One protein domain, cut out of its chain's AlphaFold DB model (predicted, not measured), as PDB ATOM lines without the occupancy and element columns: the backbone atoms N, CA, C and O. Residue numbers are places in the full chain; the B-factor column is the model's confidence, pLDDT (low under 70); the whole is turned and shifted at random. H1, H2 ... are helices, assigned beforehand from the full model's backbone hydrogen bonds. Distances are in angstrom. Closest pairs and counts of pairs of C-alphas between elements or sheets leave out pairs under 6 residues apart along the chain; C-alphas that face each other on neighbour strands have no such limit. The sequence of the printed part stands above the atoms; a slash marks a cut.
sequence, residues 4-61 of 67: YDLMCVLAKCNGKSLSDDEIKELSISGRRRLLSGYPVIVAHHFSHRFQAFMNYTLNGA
ATOM      1  N   TYR A   4      28.613  46.649  -0.967       87.56
ATOM      2  CA  TYR A   4      27.420  45.868  -1.261       87.56
ATOM      3  C   TYR A   4      27.385  45.453  -2.738       87.56
ATOM      4  O   TYR A   4      27.282  44.266  -3.030       87.56
ATOM      5  N   ASP A   5      27.626  46.391  -3.655       87.38
ATOM      6  CA  ASP A   5      27.724  46.114  -5.091       87.38
ATOM      7  C   ASP A   5      28.802  45.054  -5.381       87.38
ATOM      8  O   ASP A   5      28.608  44.163  -6.207       87.38
ATOM      9  N   LEU A   6      29.940  45.122  -4.669       90.75
ATOM     10  CA  LEU A   6      30.982  44.101  -4.763       90.75
ATOM     11  C   LEU A   6      30.441  42.734  -4.331       90.75
ATOM     12  O   LEU A   6      30.644  41.758  -5.044       90.75
ATOM     13  N   MET A   7      29.743  42.647  -3.197       90.38
ATOM     14  CA  MET A   7      29.148  41.388  -2.739       90.38
ATOM     15  C   MET A   7      28.132  40.831  -3.746       90.38
ATOM     16  O   MET A   7      28.169  39.629  -4.000       90.38
ATOM     17  N   CYS A   8      27.308  41.672  -4.384       88.50
ATOM     18  CA  CYS A   8      26.411  41.252  -5.470       88.50
ATOM     19  C   CYS A   8      27.173  40.630  -6.645       88.50
ATOM     20  O   CYS A   8      26.787  39.575  -7.152       88.50
ATOM     21  N   VAL A   9      28.286  41.239  -7.062       88.94
ATOM     22  CA  VAL A   9      29.147  40.684  -8.119       88.94
ATOM     23  C   VAL A   9      29.763  39.352  -7.684       88.94
ATOM     24  O   VAL A   9      29.696  38.377  -8.429       88.94
ATOM     25  N   LEU A  10      30.315  39.271  -6.471       90.38
ATOM     26  CA  LEU A  10      30.943  38.045  -5.966       90.38
ATOM     27  C   LEU A  10      29.941  36.895  -5.787       90.38
ATOM     28  O   LEU A  10      30.282  35.735  -6.022       90.38
ATOM     29  N   ALA A  11      28.705  37.198  -5.388       87.88
ATOM     30  CA  ALA A  11      27.640  36.206  -5.293       87.88
ATOM     31  C   ALA A  11      27.335  35.593  -6.666       87.88
ATOM     32  O   ALA A  11      27.333  34.367  -6.792       87.88
ATOM     33  N   LYS A  12      27.210  36.436  -7.703       86.06
ATOM     34  CA  LYS A  12      27.039  35.994  -9.095       86.06
ATOM     35  C   LYS A  12      28.206  35.120  -9.569       86.06
ATOM     36  O   LYS A  12      27.964  34.089 -10.189       86.06
ATOM     37  N   CYS A  13      29.448  35.468  -9.223       84.19
ATOM     38  CA  CYS A  13      30.626  34.655  -9.555       84.19
ATOM     39  C   CYS A  13      30.574  33.238  -8.952       84.19
ATOM     40  O   CYS A  13      31.055  32.293  -9.567       84.19
ATOM     41  N   ASN A  14      29.952  33.067  -7.781       80.62
ATOM     42  CA  ASN A  14      29.800  31.763  -7.125       80.62
ATOM     43  C   ASN A  14      28.715  30.865  -7.747       80.62
ATOM     44  O   ASN A  14      28.412  29.813  -7.183       80.62
ATOM     45  N   GLY A  15      28.064  31.285  -8.839       73.25
ATOM     46  CA  GLY A  15      26.915  30.573  -9.413       73.25
ATOM     47  C   GLY A  15      25.689  30.549  -8.492       73.25
ATOM     48  O   GLY A  15      24.677  29.931  -8.815       73.25
ATOM     49  N   LYS A  16      25.760  31.231  -7.343       67.38
ATOM     50  CA  LYS A  16      24.628  31.443  -6.453       67.38
ATOM     51  C   LYS A  16      23.939  32.720  -6.897       67.38
ATOM     52  O   LYS A  16      24.473  33.813  -6.725       67.38
ATOM     53  N   SER A  17      22.736  32.580  -7.437       66.56
ATOM     54  CA  SER A  17      21.812  33.697  -7.624       66.56
ATOM     55  C   SER A  17      21.277  34.144  -6.258       66.56
ATOM     56  O   SER A  17      20.086  34.013  -5.997       66.56
ATOM     57  N   LEU A  18      22.155  34.613  -5.364       73.12
ATOM     58  CA  LEU A  18      21.684  35.346  -4.196       73.12
ATOM     59  C   LEU A  18      21.049  36.625  -4.727       73.12
ATOM     60  O   LEU A  18      21.694  37.398  -5.443       73.12
ATOM     61  N   SER A  19      19.777  36.798  -4.410       74.75
ATOM     62  CA  SER A  19      19.074  38.047  -4.622       74.75
ATOM     63  C   SER A  19      19.730  39.163  -3.812       74.75
ATOM     64  O   SER A  19      20.432  38.939  -2.822       74.75
ATOM     65  N   ASP A  20      19.483  40.392  -4.239       76.75
ATOM     66  CA  ASP A  20      19.954  41.594  -3.558       76.75
ATOM     67  C   ASP A  20      19.536  41.617  -2.074       76.75
ATOM     68  O   ASP A  20      20.323  41.984  -1.198       76.75
ATOM     69  N   ASP A  21      18.332  41.138  -1.763       81.31
ATOM     70  CA  ASP A  21      17.825  41.097  -0.392       81.31
ATOM     71  C   ASP A  21      18.507  40.014   0.453       81.31
ATOM     72  O   ASP A  21      18.903  40.285   1.588       81.31
ATOM     73  N   GLU A  22      18.804  38.842  -0.116       83.19
ATOM     74  CA  GLU A  22      19.595  37.815   0.578       83.19
ATOM     75  C   GLU A  22      21.008  38.307   0.916       83.19
ATOM     76  O   GLU A  22      21.550  37.974   1.970       83.19
ATOM     77  N   ILE A  23      21.611  39.133   0.055       83.75
ATOM     78  CA  ILE A  23      22.931  39.723   0.314       83.75
ATOM     79  C   ILE A  23      22.869  40.752   1.444       83.75
ATOM     80  O   ILE A  23      23.786  40.802   2.273       83.75
ATOM     81  N   LYS A  24      21.793  41.545   1.524       82.62
ATOM     82  CA  LYS A  24      21.582  42.463   2.656       82.62
ATOM     83  C   LYS A  24      21.439  41.699   3.965       82.62
ATOM     84  O   LYS A  24      22.031  42.109   4.965       82.62
ATOM     85  N   GLU A  25      20.725  40.579   3.946       89.12
ATOM     86  CA  GLU A  25      20.471  39.759   5.133       89.12
ATOM     87  C   GLU A  25      21.625  38.814   5.503       89.12
ATOM     88  O   GLU A  25      21.592  38.188   6.566       89.12
ATOM     89  N   LEU A  26      22.697  38.742   4.700       88.44
ATOM     90  CA  LEU A  26      23.872  37.943   5.048       88.44
ATOM     91  C   LEU A  26      24.416  38.335   6.424       88.44
ATOM     92  O   LEU A  26      24.793  39.486   6.671       88.44
ATOM     93  N   SER A  27      24.569  37.326   7.281       92.19
ATOM     94  CA  SER A  27      25.276  37.451   8.552       92.19
ATOM     95  C   SER A  27      26.725  37.906   8.340       92.19
ATOM     96  O   SER A  27      27.315  37.717   7.273       92.19
ATOM     97  N   ILE A  28      27.350  38.460   9.382       89.38
ATOM     98  CA  ILE A  28      28.760  38.891   9.337       89.38
ATOM     99  C   ILE A  28      29.675  37.747   8.866       89.38
ATOM    100  O   ILE A  28      30.560  37.950   8.032       89.38
ATOM    101  N   SER A  29      29.444  36.530   9.363       92.50
ATOM    102  CA  SER A  29      30.192  35.340   8.954       92.50
ATOM    103  C   SER A  29      29.938  34.970   7.490       92.50
ATOM    104  O   SER A  29      30.892  34.655   6.775       92.50
ATOM    105  N   GLY A  30      28.693  35.075   7.013       90.69
ATOM    106  CA  GLY A  30      28.331  34.882   5.607       90.69
ATOM    107  C   GLY A  30      29.026  35.879   4.679       90.69
ATOM    108  O   GLY A  30      29.651  35.478   3.697       90.69
ATOM    109  N   ARG A  31      29.022  37.167   5.042       90.56
ATOM    110  CA  ARG A  31      29.729  38.227   4.303       90.56
ATOM    111  C   ARG A  31      31.233  37.967   4.254       90.56
ATOM    112  O   ARG A  31      31.835  38.037   3.187       90.56
ATOM    113  N   ARG A  32      31.849  37.599   5.384       91.12
ATOM    114  CA  ARG A  32      33.283  37.266   5.440       91.12
ATOM    115  C   ARG A  32      33.620  36.066   4.556       91.12
ATOM    116  O   ARG A  32      34.624  36.097   3.845       91.12
ATOM    117  N   ARG A  33      32.783  35.027   4.566       91.38
ATOM    118  CA  ARG A  33      32.953  33.851   3.702       91.38
ATOM    119  C   ARG A  33      32.864  34.225   2.220       91.38
ATOM    120  O   ARG A  33      33.689  33.766   1.442       91.38
ATOM    121  N   LEU A  34      31.919  35.085   1.842       90.31
ATOM    122  CA  LEU A  34      31.774  35.548   0.462       90.31
ATOM    123  C   LEU A  34      33.001  36.343  -0.010       90.31
ATOM    124  O   LEU A  34      33.553  36.050  -1.066       90.31
ATOM    125  N   LEU A  35      33.462  37.303   0.797       91.94
ATOM    126  CA  LEU A  35      34.637  38.119   0.476       91.94
ATOM    127  C   LEU A  35      35.921  37.277   0.401       91.94
ATOM    128  O   LEU A  35      36.715  37.430  -0.523       91.94
ATOM    129  N   SER A  36      36.119  36.361   1.352       91.75
ATOM    130  CA  SER A  36      37.313  35.503   1.386       91.75
ATOM    131  C   SER A  36      37.401  34.506   0.228       91.75
ATOM    132  O   SER A  36      38.494  34.023  -0.047       91.75
ATOM    133  N   GLY A  37      36.302  34.245  -0.489       92.19
ATOM    134  CA  GLY A  37      36.318  33.446  -1.717       92.19
ATOM    135  C   GLY A  37      37.005  34.132  -2.904       92.19
ATOM    136  O   GLY A  37      37.420  33.450  -3.835       92.19
ATOM    137  N   TYR A  38      37.165  35.461  -2.865       92.75
ATOM    138  CA  TYR A  38      37.722  36.253  -3.969       92.75
ATOM    139  C   TYR A  38      38.750  37.284  -3.479       92.75
ATOM    140  O   TYR A  38      38.582  38.490  -3.697       92.75
ATOM    141  N   PRO A  39      39.839  36.844  -2.826       93.88
ATOM    142  CA  PRO A  39      40.754  37.736  -2.116       93.88
ATOM    143  C   PRO A  39      41.407  38.781  -3.028       93.88
ATOM    144  O   PRO A  39      41.553  39.932  -2.626       93.88
ATOM    145  N   VAL A  40      41.737  38.421  -4.274       95.19
ATOM    146  CA  VAL A  40      42.350  39.343  -5.248       95.19
ATOM    147  C   VAL A  40      41.387  40.466  -5.641       95.19
ATOM    148  O   VAL A  40      41.762  41.637  -5.629       95.19
ATOM    149  N   ILE A  41      40.125  40.131  -5.935       93.38
ATOM    150  CA  ILE A  41      39.101  41.116  -6.320       93.38
ATOM    151  C   ILE A  41      38.808  42.054  -5.142       93.38
ATOM    152  O   ILE A  41      38.725  43.271  -5.317       93.38
ATOM    153  N   VAL A  42      38.702  41.498  -3.932       94.88
ATOM    154  CA  VAL A  42      38.482  42.267  -2.701       94.88
ATOM    155  C   VAL A  42      39.646  43.218  -2.417       94.88
ATOM    156  O   VAL A  42      39.408  44.387  -2.118       94.88
ATOM    157  N   ALA A  43      40.893  42.759  -2.554       95.31
ATOM    158  CA  ALA A  43      42.073  43.599  -2.361       95.31
ATOM    159  C   ALA A  43      42.128  44.751  -3.376       95.31
ATOM    160  O   ALA A  43      42.395  45.895  -3.004       95.31
ATOM    161  N   HIS A  44      41.811  44.474  -4.643       95.38
ATOM    162  CA  HIS A  44      41.757  45.495  -5.686       95.38
ATOM    163  C   HIS A  44      40.663  46.542  -5.412       95.38
ATOM    164  O   HIS A  44      40.914  47.745  -5.498       95.38
ATOM    165  N   HIS A  45      39.456  46.109  -5.026       94.56
ATOM    166  CA  HIS A  45      38.366  47.021  -4.655       94.56
ATOM    167  C   HIS A  45      38.729  47.893  -3.448       94.56
ATOM    168  O   HIS A  45      38.518  49.109  -3.490       94.56
ATOM    169  N   PHE A  46      39.331  47.298  -2.413       94.50
ATOM    170  CA  PHE A  46      39.834  48.040  -1.260       94.50
ATOM    171  C   PHE A  46      40.858  49.097  -1.685       94.50
ATOM    172  O   PHE A  46      40.705  50.258  -1.315       94.50
ATOM    173  N   SER A  47      41.853  48.721  -2.496       95.50
ATOM    174  CA  SER A  47      42.896  49.635  -2.977       95.50
ATOM    175  C   SER A  47      42.302  50.831  -3.723       95.50
ATOM    176  O   SER A  47      42.598  51.976  -3.385       95.50
ATOM    177  N   HIS A  48      41.371  50.586  -4.649       94.06
ATOM    178  CA  HIS A  48      40.680  51.646  -5.382       94.06
ATOM    179  C   HIS A  48      39.909  52.595  -4.448       94.06
ATOM    180  O   HIS A  48      39.969  53.817  -4.593       94.06
ATOM    181  N   ARG A  49      39.171  52.060  -3.463       92.56
ATOM    182  CA  ARG A  49      38.443  52.898  -2.493       92.56
ATOM    183  C   ARG A  49      39.382  53.676  -1.579       92.56
ATOM    184  O   ARG A  49      39.090  54.826  -1.269       92.56
ATOM    185  N   PHE A  50      40.480  53.060  -1.157       92.94
ATOM    186  CA  PHE A  50      41.491  53.706  -0.336       92.94
ATOM    187  C   PHE A  50      42.156  54.861  -1.091       92.94
ATOM    188  O   PHE A  50      42.245  55.957  -0.553       92.94
ATOM    189  N   GLN A  51      42.525  54.662  -2.358       93.12
ATOM    190  CA  GLN A  51      43.046  55.733  -3.212       93.12
ATOM    191  C   GLN A  51      42.044  56.880  -3.368       93.12
ATOM    192  O   GLN A  51      42.410  58.038  -3.188       93.12
ATOM    193  N   ALA A  52      40.770  56.577  -3.638       90.00
ATOM    194  CA  ALA A  52      39.730  57.601  -3.736       90.00
ATOM    195  C   ALA A  52      39.559  58.384  -2.421       90.00
ATOM    196  O   ALA A  52      39.415  59.605  -2.448       90.00
ATOM    197  N   PHE A  53      39.612  57.694  -1.278       89.50
ATOM    198  CA  PHE A  53      39.571  58.322   0.041       89.50
ATOM    199  C   PHE A  53      40.782  59.231   0.276       89.50
ATOM    200  O   PHE A  53      40.603  60.391   0.626       89.50
ATOM    201  N   MET A  54      41.996  58.742   0.019       91.44
ATOM    202  CA  MET A  54      43.217  59.535   0.172       91.44
ATOM    203  C   MET A  54      43.200  60.770  -0.729       91.44
ATOM    204  O   MET A  54      43.503  61.860  -0.259       91.44
ATOM    205  N   ASN A  55      42.775  60.632  -1.986       89.94
ATOM    206  CA  ASN A  55      42.634  61.764  -2.902       89.94
ATOM    207  C   ASN A  55      41.620  62.786  -2.380       89.94
ATOM    208  O   ASN A  55      41.880  63.982  -2.442       89.94
ATOM    209  N   TYR A  56      40.488  62.337  -1.830       87.44
ATOM    210  CA  TYR A  56      39.517  63.232  -1.203       87.44
ATOM    211  C   TYR A  56      40.089  63.934   0.035       87.44
ATOM    212  O   TYR A  56      39.885  65.129   0.197       87.44
ATOM    213  N   THR A  57      40.822  63.237   0.904       86.12
ATOM    214  CA  THR A  57      41.420  63.846   2.102       86.12
ATOM    215  C   THR A  57      42.521  64.839   1.744       86.12
ATOM    216  O   THR A  57      42.541  65.940   2.284       86.12
ATOM    217  N   LEU A  58      43.412  64.482   0.819       82.81
ATOM    218  CA  LEU A  58      44.533  65.326   0.405       82.81
ATOM    219  C   LEU A  58      44.058  66.551  -0.392       82.81
ATOM    220  O   LEU A  58      44.500  67.661  -0.109       82.81
ATOM    221  N   ASN A  59      43.106  66.377  -1.317       75.50
ATOM    222  CA  ASN A  59      42.549  67.475  -2.121       75.50
ATOM    223  C   ASN A  59      41.400  68.223  -1.415       75.50
ATOM    224  O   ASN A  59      41.006  69.309  -1.824       75.50
ATOM    225  N   GLY A  60      40.817  67.645  -0.365       62.19
ATOM    226  CA  GLY A  60      39.850  68.311   0.510       62.19
ATOM    227  C   GLY A  60      40.528  69.144   1.598       62.19
ATOM    228  O   GLY A  60      39.971  70.145   2.041       62.19
ATOM    229  N   ALA A  61      41.749  68.768   1.999       57.44
ATOM    230  CA  ALA A  61      42.610  69.570   2.866       57.44
ATOM    231  C   ALA A  61      43.229  70.775   2.138       57.44
ATOM    232  O   ALA A  61      43.622  71.740   2.791       57.44
TER     233      ALA A  61
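AT A GLANCE: This is residues 4 to 61 of the 67 residues of an uncharacterized protein of Amphimedon queenslandica (UniProt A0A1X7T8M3). What is the shape? Three short helices, H1, H2 and H3, make a small head, and long H4 is an arm whose residues 46 to 61 stick out. What is it made of? The printed part has 58 residues with four named helices, all helix; it is loose, with radius of gyration of the C-alphas 13.8 A and spans 42 by 22 by 18 A.

HOW THE PARTS SIT: What touches first? H1, residues 4 to 13, touches H2, residues 20 to 25, and H3, residues 28 to 36; the closest C-alphas are Cys 8 and Asp 20, 6.7 A, and Leu 10 and Leu 34, 6.9 A. What follows? H4, residues 39 to 61, is close to but not clearly touching H3, about perpendicular at 79 degrees; the closest C-alphas, Leu 35 and Val 42, are 6.5 A apart. And the backbones? Every O i to N i+4 pair is within hydrogen-bond range in H1, H2, H3 and H4.

IN THESE COORDINATES: Where is the start? H1 begins at C-alpha 4 (27.420, 45.868, -1.261). And the end? H4, 32.3 A long, ends at C-alpha 61 (42.610, 69.570, 2.866).

THE WHOLE: Any cut? The printed part has no cut. Where is confidence low? Residues 16 to 17 and 60 to 61 are under 70.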